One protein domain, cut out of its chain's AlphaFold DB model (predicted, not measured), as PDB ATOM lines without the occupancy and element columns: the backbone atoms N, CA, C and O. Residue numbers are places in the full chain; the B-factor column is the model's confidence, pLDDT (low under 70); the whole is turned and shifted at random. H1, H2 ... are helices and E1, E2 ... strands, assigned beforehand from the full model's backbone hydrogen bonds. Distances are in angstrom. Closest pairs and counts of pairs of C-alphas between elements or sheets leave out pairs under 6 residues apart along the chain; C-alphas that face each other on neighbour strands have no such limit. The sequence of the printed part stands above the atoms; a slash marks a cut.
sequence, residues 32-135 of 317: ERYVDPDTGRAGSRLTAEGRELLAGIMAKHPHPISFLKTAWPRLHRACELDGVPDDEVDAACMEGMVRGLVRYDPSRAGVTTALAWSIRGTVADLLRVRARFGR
ATOM      1  N   GLU A  32     -35.963  13.314   9.598       96.56
ATOM      2  CA  GLU A  32     -35.361  12.170   8.929       96.56
ATOM      3  C   GLU A  32     -33.862  12.118   9.210       96.56
ATOM      4  O   GLU A  32     -33.214  13.124   9.524       96.56
ATOM      5  N   ARG A  33     -33.300  10.912   9.133       94.94
ATOM      6  CA  ARG A  33     -31.851  10.727   9.205       94.94
ATOM      7  C   ARG A  33     -31.244  11.081   7.861       94.94
ATOM      8  O   ARG A  33     -31.811  10.778   6.820       94.94
ATOM      9  N   TYR A  34     -30.070  11.681   7.912       93.62
ATOM     10  CA  TYR A  34     -29.322  12.057   6.727       93.62
ATOM     11  C   TYR A  34     -27.842  11.798   6.972       93.62
ATOM     12  O   TYR A  34     -27.382  11.914   8.107       93.62
ATOM     13  N   VAL A  35     -27.115  11.421   5.929       93.25
ATOM     14  CA  VAL A  35     -25.656  11.352   5.944       93.25
ATOM     15  C   VAL A  35     -25.185  12.441   5.002       93.25
ATOM     16  O   VAL A  35     -25.585  12.461   3.842       93.25
ATOM     17  N   ASP A  36     -24.401  13.366   5.536       90.94
ATOM     18  CA  ASP A  36     -23.785  14.427   4.751       90.94
ATOM     19  C   ASP A  36     -22.839  13.798   3.706       90.94
ATOM     20  O   ASP A  36     -21.948  13.040   4.102       90.94
ATOM     21  N   PRO A  37     -23.049  14.033   2.397       91.81
ATOM     22  CA  PRO A  37     -22.272  13.418   1.329       91.81
ATOM     23  C   PRO A  37     -20.820  13.893   1.325       91.81
ATOM     24  O   PRO A  37     -19.946  13.119   0.945       91.81
ATOM     25  N   ASP A  38     -20.556  15.114   1.790       93.75
ATOM     26  CA  ASP A  38     -19.223  15.710   1.755       93.75
ATOM     27  C   ASP A  38     -18.390  15.236   2.947       93.75
ATOM     28  O   ASP A  38     -17.199  14.950   2.831       93.75
ATOM     29  N   THR A  39     -19.020  15.123   4.120       93.38
ATOM     30  CA  THR A  39     -18.313  14.790   5.367       93.38
ATOM     31  C   THR A  39     -18.484  13.343   5.825       93.38
ATOM     32  O   THR A  39     -17.807  12.909   6.762       93.38
ATOM     33  N   GLY A  40     -19.421  12.594   5.235       92.62
ATOM     34  CA  GLY A  40     -19.822  11.255   5.677       92.62
ATOM     35  C   GLY A  40     -20.468  11.229   7.069       92.62
ATOM     36  O   GLY A  40     -20.683  10.156   7.642       92.62
ATOM     37  N   ARG A  41     -20.759  12.393   7.669       88.81
ATOM     38  CA  ARG A  41     -21.278  12.476   9.038       88.81
ATOM     39  C   ARG A  41     -22.774  12.194   9.060       88.81
ATOM     40  O   ARG A  41     -23.567  12.852   8.392       88.81
ATOM     41  N   ALA A  42     -23.168  11.237   9.895       90.69
ATOM     42  CA  ALA A  42     -24.573  10.980  10.173       90.69
ATOM     43  C   ALA A  42     -25.181  12.122  11.005       90.69
ATOM     44  O   ALA A  42     -24.678  12.476  12.075       90.69
ATOM     45  N   GLY A  43     -26.300  12.658  10.531       91.50
ATOM     46  CA  GLY A  43     -27.061  13.734  11.147       91.50
ATOM     47  C   GLY A  43     -28.569  13.491  11.093       91.50
ATOM     48  O   GLY A  43     -29.067  12.378  10.892       91.50
ATOM     49  N   SER A  44     -29.333  14.548  11.335       94.06
ATOM     50  CA  SER A  44     -30.791  14.535  11.210       94.06
ATOM     51  C   SER A  44     -31.252  15.877  10.660       94.06
ATOM     52  O   SER A  44     -30.703  16.909  11.044       94.06
ATOM     53  N   ARG A  45     -32.248  15.861   9.780       94.94
ATOM     54  CA  ARG A  45     -32.825  17.052   9.142       94.94
ATOM     55  C   ARG A  45     -34.350  16.986   9.165       94.94
ATOM     56  O   ARG A  45     -34.912  15.956   9.525       94.94
ATOM     57  N   LEU A  46     -35.016  18.086   8.823       97.00
ATOM     58  CA  LEU A  46     -36.477  18.112   8.712       97.00
ATOM     59  C   LEU A  46     -36.939  17.390   7.446       97.00
ATOM     60  O   LEU A  46     -36.331  17.560   6.386       97.00
ATOM     61  N   THR A  47     -38.048  16.658   7.550       97.44
ATOM     62  CA  THR A  47     -38.803  16.158   6.389       97.44
ATOM     63  C   THR A  47     -39.466  17.319   5.634       97.44
ATOM     64  O   THR A  47     -39.440  18.460   6.101       97.44
ATOM     65  N   ALA A  48     -40.062  17.057   4.465       97.56
ATOM     66  CA  ALA A  48     -40.843  18.068   3.741       97.56
ATOM     67  C   ALA A  48     -41.986  18.630   4.606       97.56
ATOM     68  O   ALA A  48     -42.033  19.835   4.839       97.56
ATOM     69  N   GLU A  49     -42.793  17.748   5.201       97.75
ATOM     70  CA  GLU A  49     -43.858  18.117   6.145       97.75
ATOM     71  C   GLU A  49     -43.322  18.911   7.346       97.75
ATOM     72  O   GLU A  49     -43.917  19.897   7.776       97.75
ATOM     73  N   GLY A  50     -42.159  18.522   7.885       97.12
ATOM     74  CA  GLY A  50     -41.517  19.245   8.982       97.12
ATOM     75  C   GLY A  50     -41.105  20.671   8.606       97.12
ATOM     76  O   GLY A  50     -41.217  21.578   9.433       97.12
ATOM     77  N   ARG A  51     -40.652  20.885   7.364       97.94
ATOM     78  CA  ARG A  51     -40.321  22.219   6.839       97.94
ATOM     79  C   ARG A  51     -41.570  23.067   6.628       97.94
ATOM     80  O   ARG A  51     -41.560  24.229   7.022       97.94
ATOM     81  N   GLU A  52     -42.636  22.497   6.075       97.94
ATOM     82  CA  GLU A  52     -43.921  23.189   5.907       97.94
ATOM     83  C   GLU A  52     -44.517  23.606   7.253       97.94
ATOM     84  O   GLU A  52     -44.922  24.755   7.432       97.94
ATOM     85  N   LEU A  53     -44.491  22.708   8.242       97.25
ATOM     86  CA  LEU A  53     -44.940  23.015   9.595       97.25
ATOM     87  C   LEU A  53     -44.107  24.138  10.225       97.25
ATOM     88  O   LEU A  53     -44.671  25.055  10.823       97.25
ATOM     89  N   LEU A  54     -42.776  24.089  10.089       96.62
ATOM     90  CA  LEU A  54     -41.904  25.156  10.578       96.62
ATOM     91  C   LEU A  54     -42.224  26.487   9.892       96.62
ATOM     92  O   LEU A  54     -42.382  27.490  10.584       96.62
ATOM     93  N   ALA A  55     -42.384  26.492   8.568       96.19
ATOM     94  CA  ALA A  55     -42.751  27.679   7.803       96.19
ATOM     95  C   ALA A  55     -44.097  28.262   8.266       96.19
ATOM     96  O   ALA A  55     -44.199  29.464   8.486       96.19
ATOM     97  N   GLY A  56     -45.106  27.421   8.518       96.44
ATOM     98  CA  GLY A  56     -46.401  27.857   9.048       96.44
ATOM     99  C   GLY A  56     -46.326  28.455  10.460       96.44
ATOM    100  O   GLY A  56     -47.082  29.371  10.788       96.44
ATOM    101  N   ILE A  57     -45.406  27.975  11.303       94.81
ATOM    102  CA  ILE A  57     -45.138  28.565  12.626       94.81
ATOM    103  C   ILE A  57     -44.415  29.908  12.473       94.81
ATOM    104  O   ILE A  57     -44.799  30.881  13.120       94.81
ATOM    105  N   MET A  58     -43.414  29.973  11.595       94.56
ATOM    106  CA  MET A  58     -42.629  31.180  11.321       94.56
ATOM    107  C   MET A  58     -43.459  32.287  10.666       94.56
ATOM    108  O   MET A  58     -43.272  33.455  10.981       94.56
ATOM    109  N   ALA A  59     -44.444  31.948   9.835       94.38
ATOM    110  CA  ALA A  59     -45.375  32.926   9.276       94.38
ATOM    111  C   ALA A  59     -46.205  33.639  10.363       94.38
ATOM    112  O   ALA A  59     -46.543  34.809  10.221       94.38
ATOM    113  N   LYS A  60     -46.516  32.947  11.470       91.69
ATOM    114  CA  LYS A  60     -47.220  33.524  12.632       91.69
ATOM    115  C   LYS A  60     -46.279  34.254  13.588       91.69
ATOM    116  O   LYS A  60     -46.705  35.166  14.294       91.69
ATOM    117  N   HIS A  61     -45.018  33.835  13.629       88.06
ATOM    118  CA  HIS A  61     -43.982  34.377  14.497       88.06
ATOM    119  C   HIS A  61     -42.705  34.616  13.678       88.06
ATOM    120  O   HIS A  61     -41.811  33.769  13.707       88.06
ATOM    121  N   PRO A  62     -42.606  35.755  12.964       88.12
ATOM    122  CA  PRO A  62     -41.498  36.020  12.039       88.12
ATOM    123  C   PRO A  62     -40.124  35.990  12.709       88.12
ATOM    124  O   PRO A  62     -39.138  35.630  12.075       88.12
ATOM    125  N   HIS A  63     -40.079  36.329  14.001       92.06
ATOM    126  CA  HIS A  63     -38.865  36.334  14.807       92.06
ATOM    127  C   HIS A  63     -38.934  35.266  15.914       92.06
ATOM    128  O   HIS A  63     -39.672  35.454  16.894       92.06
ATOM    129  N   PRO A  64     -38.172  34.169  15.797       92.88
ATOM    130  CA  PRO A  64     -38.031  33.100  16.790       92.88
ATOM    131  C   PRO A  64     -37.704  33.602  18.195       92.88
ATOM    132  O   PRO A  64     -38.206  33.056  19.182       92.88
ATOM    133  N   ILE A  65     -36.929  34.684  18.306       95.56
ATOM    134  CA  ILE A  65     -36.621  35.335  19.581       95.56
ATOM    135  C   ILE A  65     -37.881  35.803  20.324       95.56
ATOM    136  O   ILE A  65     -37.915  35.784  21.556       95.56
ATOM    137  N   SER A  66     -38.969  36.133  19.620       93.81
ATOM    138  CA  SER A  66     -40.260  36.469  20.245       93.81
ATOM    139  C   SER A  66     -40.802  35.296  21.060       93.81
ATOM    140  O   SER A  66     -41.319  35.480  22.161       93.81
ATOM    141  N   PHE A  67     -40.605  34.070  20.569       92.62
ATOM    142  CA  PHE A  67     -40.993  32.854  21.274       92.62
ATOM    143  C   PHE A  67     -40.209  32.700  22.588       92.62
ATOM    144  O   PHE A  67     -40.778  32.345  23.625       92.62
ATOM    145  N   LEU A  68     -38.908  33.013  22.567       95.69
ATOM    146  CA  LEU A  68     -38.056  33.023  23.757       95.69
ATOM    147  C   LEU A  68     -38.488  34.107  24.757       95.69
ATOM    148  O   LEU A  68     -38.589  33.807  25.949       95.69
ATOM    149  N   LYS A  69     -38.781  35.329  24.290       96.06
ATOM    150  CA  LYS A  69     -39.246  36.456  25.123       96.06
ATOM    151  C   LYS A  69     -40.527  36.099  25.882       96.06
ATOM    152  O   LYS A  69     -40.606  36.342  27.085       96.06
ATOM    153  N   THR A  70     -41.494  35.462  25.221       94.75
ATOM    154  CA  THR A  70     -42.765  35.068  25.848       94.75
ATOM    155  C   THR A  70     -42.619  33.855  26.768       94.75
ATOM    156  O   THR A  70     -43.103  33.878  27.898       94.75
ATOM    157  N   ALA A  71     -41.958  32.784  26.317       94.56
ATOM    158  CA  ALA A  71     -41.897  31.534  27.077       94.56
ATOM    159  C   ALA A  71     -40.855  31.558  28.211       94.56
ATOM    160  O   ALA A  71     -41.041  30.908  29.242       94.56
ATOM    161  N   TRP A  72     -39.748  32.288  28.032       96.38
ATOM    162  CA  TRP A  72     -38.593  32.286  28.937       96.38
ATOM    163  C   TRP A  72     -37.944  33.679  29.075       96.38
ATOM    164  O   TRP A  72     -36.736  33.813  28.851       96.38
ATOM    165  N   PRO A  73     -38.675  34.709  29.544       97.44
ATOM    166  CA  PRO A  73     -38.178  36.091  29.596       97.44
ATOM    167  C   PRO A  73     -36.881  36.248  30.403       97.44
ATOM    168  O   PRO A  73     -36.018  37.053  30.071       97.44
ATOM    169  N   ARG A  74     -36.687  35.432  31.450       96.56
ATOM    170  CA  ARG A  74     -35.446  35.433  32.245       96.56
ATOM    171  C   ARG A  74     -34.225  34.949  31.463       96.56
ATOM    172  O   ARG A  74     -33.123  35.390  31.755       96.56
ATOM    173  N   LEU A  75     -34.412  34.015  30.528       97.00
ATOM    174  CA  LEU A  75     -33.322  33.502  29.703       97.00
ATOM    175  C   LEU A  75     -32.946  34.515  28.620       97.00
ATOM    176  O   LEU A  75     -31.763  34.737  28.408       97.00
ATOM    177  N   HIS A  76     -33.938  35.179  28.020       97.88
ATOM    178  CA  HIS A  76     -33.702  36.316  27.131       97.88
ATOM    179  C   HIS A  76     -32.910  37.424  27.838       97.88
ATOM    180  O   HIS A  76     -31.845  37.812  27.378       97.88
ATOM    181  N   ARG A  77     -33.359  37.841  29.030       97.12
ATOM    182  CA  ARG A  77     -32.658  38.853  29.833       97.12
ATOM    183  C   ARG A  77     -31.230  38.449  30.202       97.12
ATOM    184  O   ARG A  77     -30.366  39.304  30.337       97.12
ATOM    185  N   ALA A  78     -30.969  37.155  30.379       95.88
ATOM    186  CA  ALA A  78     -29.610  36.672  30.599       95.88
ATOM    187  C   ALA A  78     -28.723  36.827  29.349       95.88
ATOM    188  O   ALA A  78     -27.535  37.072  29.507       95.88
ATOM    189  N   CYS A  79     -29.288  36.719  28.143       96.56
ATOM    190  CA  CYS A  79     -28.577  36.991  26.890       96.56
ATOM    191  C   CYS A  79     -28.260  38.483  26.750       96.56
ATOM    192  O   CYS A  79     -27.112  38.828  26.495       96.56
ATOM    193  N   GLU A  80     -29.235  39.355  27.033       96.50
ATOM    194  CA  GLU A  80     -29.028  40.814  27.044       96.50
ATOM    195  C   GLU A  80     -27.913  41.218  28.024       96.50
ATOM    196  O   GLU A  80     -27.028  41.995  27.682       96.50
ATOM    197  N   LEU A  81     -27.916  40.655  29.239       94.69
ATOM    198  CA  LEU A  81     -26.898  40.941  30.258       94.69
ATOM    199  C   LEU A  81     -25.499  40.405  29.907       94.69
ATOM    200  O   LEU A  81     -24.515  40.962  30.383       94.69
ATOM    201  N   ASP A  82     -25.405  39.336  29.112       93.19
ATOM    202  CA  ASP A  82     -24.132  38.759  28.639       93.19
ATOM    203  C   ASP A  82     -23.652  39.396  27.317       93.19
ATOM    204  O   ASP A  82     -22.646  38.972  26.737       93.19
ATOM    205  N   GLY A  83     -24.373  40.415  26.826       94.25
ATOM    206  CA  GLY A  83     -24.060  41.117  25.582       94.25
ATOM    207  C   GLY A  83     -24.132  40.210  24.353       94.25
ATOM    208  O   GLY A  83     -23.321  40.354  23.440       94.25
ATOM    209  N   VAL A  84     -25.040  39.229  24.354       94.62
ATOM    210  CA  VAL A  84     -25.291  38.387  23.178       94.62
ATOM    211  C   VAL A  84     -26.130  39.197  22.190       94.62
ATOM    212  O   VAL A  84     -27.208  39.653  22.581       94.62
ATOM    213  N   PRO A  85     -25.674  39.395  20.944       95.19
ATOM    214  CA  PRO A  85     -26.435  40.149  19.963       95.19
ATOM    215  C   PRO A  85     -27.701  39.381  19.543       95.19
ATOM    216  O   PRO A  85     -27.749  38.147  19.570       95.19
ATOM    217  N   ASP A  86     -28.759  40.123  19.207       95.44
ATOM    218  CA  ASP A  86     -30.099  39.564  18.967       95.44
ATOM    219  C   ASP A  86     -30.127  38.557  17.804       95.44
ATOM    220  O   ASP A  86     -30.893  37.596  17.857       95.44
ATOM    221  N   ASP A  87     -29.283  38.727  16.786       95.38
ATOM    222  CA  ASP A  87     -29.141  37.814  15.646       95.38
ATOM    223  C   ASP A  87     -28.570  36.446  16.055       95.38
ATOM    224  O   ASP A  87     -29.062  35.407  15.607       95.38
ATOM    225  N   GLU A  88     -27.596  36.418  16.968       95.88
ATOM    226  CA  GLU A  88     -27.048  35.182  17.540       95.88
ATOM    227  C   GLU A  88     -28.101  34.462  18.403       95.88
ATOM    228  O   GLU A  88     -28.248  33.234  18.338       95.88
ATOM    229  N   VAL A  89     -28.899  35.218  19.169       96.94
ATOM    230  CA  VAL A  89     -30.030  34.663  19.933       96.94
ATOM    231  C   VAL A  89     -31.106  34.111  18.997       96.94
ATOM    232  O   VAL A  89     -31.640  33.026  19.255       96.94
ATOM    233  N   ASP A  90     -31.428  34.816  17.913       96.38
ATOM    234  CA  ASP A  90     -32.438  34.402  16.938       96.38
ATOM    235  C   ASP A  90     -32.002  33.139  16.182       96.38
ATOM    236  O   ASP A  90     -32.771  32.177  16.080       96.38
ATOM    237  N   ALA A  91     -30.730  33.061  15.774       96.56
ATOM    238  CA  ALA A  91     -30.133  31.868  15.178       96.56
ATOM    239  C   ALA A  91     -30.188  30.657  16.128       96.56
ATOM    240  O   ALA A  91     -30.581  29.557  15.722       96.56
ATOM    241  N   ALA A  92     -29.875  30.847  17.414       97.19
ATOM    242  CA  ALA A  92     -29.997  29.792  18.420       97.19
ATOM    243  C   ALA A  92     -31.458  29.360  18.632       97.19
ATOM    244  O   ALA A  92     -31.743  28.169  18.793       97.19
ATOM    245  N   CYS A  93     -32.406  30.300  18.590       97.62
ATOM    246  CA  CYS A  93     -33.831  29.986  18.639       97.62
ATOM    247  C   CYS A  93     -34.264  29.161  17.415       97.62
ATOM    248  O   CYS A  93     -34.935  28.140  17.592       97.62
ATOM    249  N   MET A  94     -33.829  29.526  16.204       97.44
ATOM    250  CA  MET A  94     -34.074  28.750  14.978       97.44
ATOM    251  C   MET A  94     -33.532  27.328  15.081       97.44
ATOM    252  O   MET A  94     -34.255  26.359  14.825       97.44
ATOM    253  N   GLU A  95     -32.282  27.174  15.518       97.00
ATOM    254  CA  GLU A  95     -31.676  25.866  15.750       97.00
ATOM    255  C   GLU A  95     -32.500  25.050  16.761       97.00
ATOM    256  O   GLU A  95     -32.762  23.857  16.564       97.00
ATOM    257  N   GLY A  96     -32.962  25.701  17.830       97.00
ATOM    258  CA  GLY A  96     -33.865  25.135  18.822       97.00
ATOM    259  C   GLY A  96     -35.165  24.622  18.213       97.00
ATOM    260  O   GLY A  96     -35.567  23.495  18.514       97.00
ATOM    261  N   MET A  97     -35.805  25.391  17.334       97.56
ATOM    262  CA  MET A  97     -37.044  24.987  16.663       97.56
ATOM    263  C   MET A  97     -36.826  23.764  15.768       97.56
ATOM    264  O   MET A  97     -37.540  22.770  15.910       97.56
ATOM    265  N   VAL A  98     -35.787  23.783  14.927       97.00
ATOM    266  CA  VAL A  98     -35.433  22.658  14.044       97.00
ATOM    267  C   VAL A  98     -35.162  21.392  14.862       97.00
ATOM    268  O   VAL A  98     -35.767  20.347  14.621       97.00
ATOM    269  N   ARG A  99     -34.315  21.481  15.898       96.12
ATOM    270  CA  ARG A  99     -34.015  20.349  16.796       96.12
ATOM    271  C   ARG A  99     -35.254  19.837  17.529       96.12
ATOM    272  O   ARG A  99     -35.351  18.636  17.793       96.12
ATOM    273  N   GLY A 100     -36.171  20.738  17.872       96.62
ATOM    274  CA  GLY A 100     -37.418  20.424  18.556       96.62
ATOM    275  C   GLY A 100     -38.358  19.615  17.670       96.62
ATOM    276  O   GLY A 100     -38.843  18.575  18.109       96.62
ATOM    277  N   LEU A 101     -38.546  20.040  16.416       97.62
ATOM    278  CA  LEU A 101     -39.357  19.327  15.424       97.62
ATOM    279  C   LEU A 101     -38.765  17.963  15.061       97.62
ATOM    280  O   LEU A 101     -39.478  16.964  15.095       97.62
ATOM    281  N   VAL A 102     -37.452  17.889  14.814       97.19
ATOM    282  CA  VAL A 102     -36.766  16.624  14.484       97.19
ATOM    283  C   VAL A 102     -36.956  15.564  15.574       97.19
ATOM    284  O   VAL A 102     -36.981  14.376  15.276       97.19
ATOM    285  N   ARG A 103     -37.088  15.962  16.844       96.38
ATOM    286  CA  ARG A 103     -37.256  15.047  17.991       96.38
ATOM    287  C   ARG A 103     -38.685  15.006  18.530       96.38
ATOM    288  O   ARG A 103     -38.902  14.440  19.604       96.38
ATOM    289  N   TYR A 104     -39.628  15.641  17.841       97.50
ATOM    290  CA  TYR A 104     -40.986  15.803  18.331       97.50
ATOM    291  C   TYR A 104     -41.688  14.447  18.473       97.50
ATOM    292  O   TYR A 104     -41.566  13.575  17.621       97.50
ATOM    293  N   ASP A 105     -42.418  14.269  19.569       96.19
ATOM    294  CA  ASP A 105     -43.223  13.078  19.833       96.19
ATOM    295  C   ASP A 105     -44.643  13.547  20.192       96.19
ATOM    296  O   ASP A 105     -44.843  14.053  21.307       96.19
ATOM    297  N   PRO A 106     -45.623  13.407  19.276       96.88
ATOM    298  CA  PRO A 106     -46.978  13.908  19.489       96.88
ATOM    299  C   PRO A 106     -47.690  13.234  20.667       96.88
ATOM    300  O   PRO A 106     -48.615  13.812  21.231       96.88
ATOM    301  N   SER A 107     -47.235  12.056  21.111       96.19
ATOM    302  CA  SER A 107     -47.821  11.364  22.265       96.19
ATOM    303  C   SER A 107     -47.476  12.007  23.616       96.19
ATOM    304  O   SER A 107     -48.107  11.698  24.629       96.19
ATOM    305  N   ARG A 108     -46.459  12.883  23.668       94.19
ATOM    306  CA  ARG A 108     -45.928  13.435  24.928       94.19
ATOM    307  C   ARG A 108     -46.350  14.866  25.212       94.19
ATOM    308  O   ARG A 108     -46.539  15.207  26.378       94.19
ATOM    309  N   ALA A 109     -46.396  15.711  24.189       95.88
ATOM    310  CA  ALA A 109     -46.678  17.133  24.334       95.88
ATOM    311  C   ALA A 109     -47.137  17.744  23.004       95.88
ATOM    312  O   ALA A 109     -46.852  17.215  21.931       95.88
ATOM    313  N   GLY A 110     -47.793  18.905  23.074       97.06
ATOM    314  CA  GLY A 110     -48.047  19.734  21.894       97.06
ATOM    315  C   GLY A 110     -46.750  20.265  21.273       97.06
ATOM    316  O   GLY A 110     -45.737  20.423  21.964       97.06
ATOM    317  N   VAL A 111     -46.785  20.549  19.968       96.44
ATOM    318  CA  VAL A 111     -45.614  21.002  19.197       96.44
ATOM    319  C   VAL A 111     -45.000  22.274  19.777       96.44
ATOM    320  O   VAL A 111     -43.801  22.306  20.030       96.44
ATOM    321  N   THR A 112     -45.812  23.277  20.114       95.38
ATOM    322  CA  THR A 112     -45.355  24.550  20.697       95.38
ATOM    323  C   THR A 112     -44.576  24.342  21.994       95.38
ATOM    324  O   THR A 112     -43.499  24.907  22.168       95.38
ATOM    325  N   THR A 113     -45.057  23.461  22.873       96.12
ATOM    326  CA  THR A 113     -44.359  23.083  24.107       96.12
ATOM    327  C   THR A 113     -43.012  22.424  23.811       96.12
ATOM    328  O   THR A 113     -42.020  22.733  24.471       96.12
ATOM    329  N   ALA A 114     -42.943  21.532  22.820       96.56
ATOM    330  CA  ALA A 114     -41.687  20.890  22.437       96.56
ATOM    331  C   ALA A 114     -40.662  21.903  21.894       96.56
ATOM    332  O   ALA A 114     -39.497  21.863  22.302       96.56
ATOM    333  N   LEU A 115     -41.098  22.849  21.054       96.69
ATOM    334  CA  LEU A 115     -40.247  23.932  20.550       96.69
ATOM    335  C   LEU A 115     -39.762  24.833  21.683       96.69
ATOM    336  O   LEU A 115     -38.563  25.075  21.778       96.69
ATOM    337  N   ALA A 116     -40.645  25.226  22.606       96.19
ATOM    338  CA  ALA A 116     -40.300  26.052  23.764       96.19
ATOM    339  C   ALA A 116     -39.133  25.478  24.574       96.19
ATOM    340  O   ALA A 116     -38.213  26.195  24.971       96.19
ATOM    341  N   TRP A 117     -39.176  24.172  24.842       97.31
ATOM    342  CA  TRP A 117     -38.134  23.485  25.598       97.31
ATOM    343  C   TRP A 117     -36.843  23.312  24.799       97.31
ATOM    344  O   TRP A 117     -35.760  23.376  25.383       97.31
ATOM    345  N   SER A 118     -36.943  23.112  23.487       97.06
ATOM    346  CA  SER A 118     -35.780  22.969  22.612       97.06
ATOM    347  C   SER A 118     -35.050  24.303  22.395       97.06
ATOM    348  O   SER A 118     -33.826  24.350  22.532       97.06
ATOM    349  N   ILE A 119     -35.790  25.398  22.185       97.06
ATOM    350  CA  ILE A 119     -35.279  26.783  22.174       97.06
ATOM    351  C   ILE A 119     -34.566  27.092  23.492       97.06
ATOM    352  O   ILE A 119     -33.414  27.514  23.509       97.06
ATOM    353  N   ARG A 120     -35.201  26.797  24.634       97.62
ATOM    354  CA  ARG A 120     -34.565  26.994  25.943       97.62
ATOM    355  C   ARG A 120     -33.235  26.248  26.062       97.62
ATOM    356  O   ARG A 120     -32.296  26.766  26.659       97.62
ATOM    357  N   GLY A 121     -33.181  25.007  25.577       96.50
ATOM    358  CA  GLY A 121     -31.982  24.175  25.645       96.50
ATOM    359  C   GLY A 121     -30.824  24.754  24.835       96.50
ATOM    360  O   GLY A 121     -29.732  24.900  25.375       96.50
ATOM    361  N   THR A 122     -31.091  25.123  23.584       97.31
ATOM    362  CA  THR A 122     -30.107  25.689  22.644       97.31
ATOM    363  C   THR A 122     -29.581  27.044  23.103       97.31
ATOM    364  O   THR A 122     -28.371  27.211  23.219       97.31
ATOM    365  N   VAL A 123     -30.457  27.964  23.509       97.62
ATOM    366  CA  VAL A 123     -30.046  29.275  24.044       97.62
ATOM    367  C   VAL A 123     -29.265  29.136  25.361       97.62
ATOM    368  O   VAL A 123     -28.286  29.839  25.600       97.62
ATOM    369  N   ALA A 124     -29.634  28.189  26.230       96.88
ATOM    370  CA  ALA A 124     -28.843  27.918  27.430       96.88
ATOM    371  C   ALA A 124     -27.457  27.329  27.106       96.88
ATOM    372  O   ALA A 124     -26.513  27.556  27.863       96.88
ATOM    373  N   ASP A 125     -27.328  26.557  26.026       95.38
ATOM    374  CA  ASP A 125     -26.037  26.057  25.556       95.38
ATOM    375  C   ASP A 125     -25.182  27.181  24.960       95.38
ATOM    376  O   ASP A 125     -23.998  27.240  25.294       95.38
ATOM    377  N   LEU A 126     -25.778  28.117  24.211       95.31
ATOM    378  CA  LEU A 126     -25.121  29.342  23.738       95.31
ATOM    379  C   LEU A 126     -24.470  30.113  24.900       95.31
ATOM    380  O   LEU A 126     -23.254  30.310  24.914       95.31
ATOM    381  N   LEU A 127     -25.239  30.424  25.950       94.81
ATOM    382  CA  LEU A 127     -24.714  31.106  27.143       94.81
ATOM    383  C   LEU A 127     -23.614  30.308  27.858       94.81
ATOM    384  O   LEU A 127     -22.655  30.875  28.375       94.81
ATOM    385  N   ARG A 128     -23.707  28.972  27.903       92.94
ATOM    386  CA  ARG A 128     -22.651  28.128  28.501       92.94
ATOM    387  C   ARG A 128     -21.373  28.117  27.680       92.94
ATOM    388  O   ARG A 128     -20.298  27.918  28.241       92.94
ATOM    389  N   VAL A 129     -21.488  28.188  26.360       89.38
ATOM    390  CA  VAL A 129     -20.344  28.257  25.453       89.38
ATOM    391  C   VAL A 129     -19.656  29.610  25.629       89.38
ATOM    392  O   VAL A 129     -18.467  29.625  25.943       89.38
ATOM    393  N   ARG A 130     -20.405  30.717  25.614       87.50
ATOM    394  CA  ARG A 130     -19.868  32.056  25.908       87.50
ATOM    395  C   ARG A 130     -19.260  32.169  27.301       87.50
ATOM    396  O   ARG A 130     -18.124  32.594  27.421       87.50
ATOM    397  N   ALA A 131     -19.906  31.664  28.352       87.56
ATOM    398  CA  ALA A 131     -19.337  31.672  29.708       87.56
ATOM    399  C   ALA A 131     -18.074  30.793  29.878       87.56
ATOM    400  O   ALA A 131     -17.374  30.877  30.899       87.56
ATOM    401  N   ARG A 132     -17.798  29.892  28.925       82.38
ATOM    402  CA  ARG A 132     -16.521  29.172  28.841       82.38
ATOM    403  C   ARG A 132     -15.477  30.023  28.122       82.38
ATOM    404  O   ARG A 132     -14.429  30.261  28.708       82.38
ATOM    405  N   PHE A 133     -15.805  30.556  26.946       68.56
ATOM    406  CA  PHE A 133     -14.886  31.377  26.151       68.56
ATOM    407  C   PHE A 133     -14.568  32.741  26.772       68.56
ATOM    408  O   PHE A 133     -13.431  33.188  26.705       68.56
ATOM    409  N   GLY A 134     -15.509  33.365  27.478       56.91
ATOM    410  CA  GLY A 134     -15.294  34.612  28.210       56.91
ATOM    411  C   GLY A 134     -14.225  34.499  29.301       56.91
ATOM    412  O   GLY A 134     -13.647  35.505  29.677       56.91
ATOM    413  N   ARG A 135     -13.876  33.295  29.778       52.69
ATOM    414  CA  ARG A 135     -12.711  33.115  30.666       52.69
ATOM    415  C   ARG A 135     -11.377  33.057  29.930       52.69
ATOM    416  O   ARG A 135     -10.363  33.396  30.524       52.69
TER     417      ARG A 135
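This is residues 32 to 135 of the 317 residues of the protein "---NA---:: Sigma70_r4" of Gemmataceae bacterium (UniProt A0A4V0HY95). Two long helices, H4 and H5, cross as an uneven X and make the core, with H2 lying across both of them and H3 running along H5. H1 packs on the later part of H4, and a small two-stranded hairpin, E1 and E2, sits at the last residues of H4; the far end of H5 runs on past H3 to the last printed residue. The printed part has 104 residues with two named strands followed by five named helices, in the order E1, E2, H1, H2, H3, H4, H5, and its class is mostly helix. The sheet has the order E1, E2 and is antiparallel. The whole is compact, with a radius of gyration of the C-alphas of 14.6 A and spans of 37 by 34 by 25 A.

E1, residues 32 to 35, and E2, residues 42 to 46, form an antiparallel hairpin, with N 32 and O 45 2.8 A apart and N 43 and O 34 2.8 A apart, both within hydrogen-bond range. H1, residues 48 to 60, touches H4, residues 86 to 102, at a steep tilt of 41 degrees, opposite ways; H1 touches H4 with its residues 50 to 54 alone, and H4 touches H1 with its residues 97 to 102 alone, the closest C-alphas being those of Gly 50 and Leu 101, 6.8 A apart. The closest C-alphas of E2 and H4 are those of Leu 46 and Val 102, 6.0 A apart. H2, residues 64 to 71, touches H4 about perpendicular, at 81 degrees, with the C-alphas of Ile 65 and Asp 90 closest at 5.0 A. H2 and H3, residues 73 to 81, only just touch, with 3 pairs of C-alphas within 8 A, and only at the corner by their link; Lys 69 and His 76 have the closest C-alphas, at 5.9 A. H5, residues 111 to 135, touches H4 with 32 pairs of C-alphas within 8 A, at a steep tilt of 48 degrees, opposite ways; the C-alphas of Gly 96 and Ile 119 are closest, at 4.0 A. Residues 116 to 120 of H5 alone touch H2, about perpendicular at 78 degrees, with the C-alphas of Ala 71 and Ala 116 closest at 6.6 A. Residues 120 to 127 of H5 alone touch H3, at a shallow tilt of 25 degrees, the same way, with the C-alphas of Cys 79 and Leu 127 closest at 7.0 A. H1 is apart from H3 and H5. Every O i to N i+4 pair is within hydrogen-bond range in H2, H3 and H4, against 8 of 9 in H1 and 20 of 21 in H5.

E1 begins at C-alpha 32, (-35.361, 12.170, 8.929), and E2 is 14.0 A long. H1 is 18.9 A long, H4 24.3 A and H5 36.9 A, from first to last C-alpha. H4 begins at C-alpha 86, (-30.099, 39.564, 18.967), and H5 ends at C-alpha 135, (-12.711, 33.115, 30.666).

The two C-alphas farthest apart are those of Glu 49 and Arg 135, at 42.4 A. The printed part has no cut and no long link; those from E1 to E2 and from H4 to H5 are short, the others tight. The mean pLDDT of the printed part is 94.1, and residues 133 to 135 are under 70.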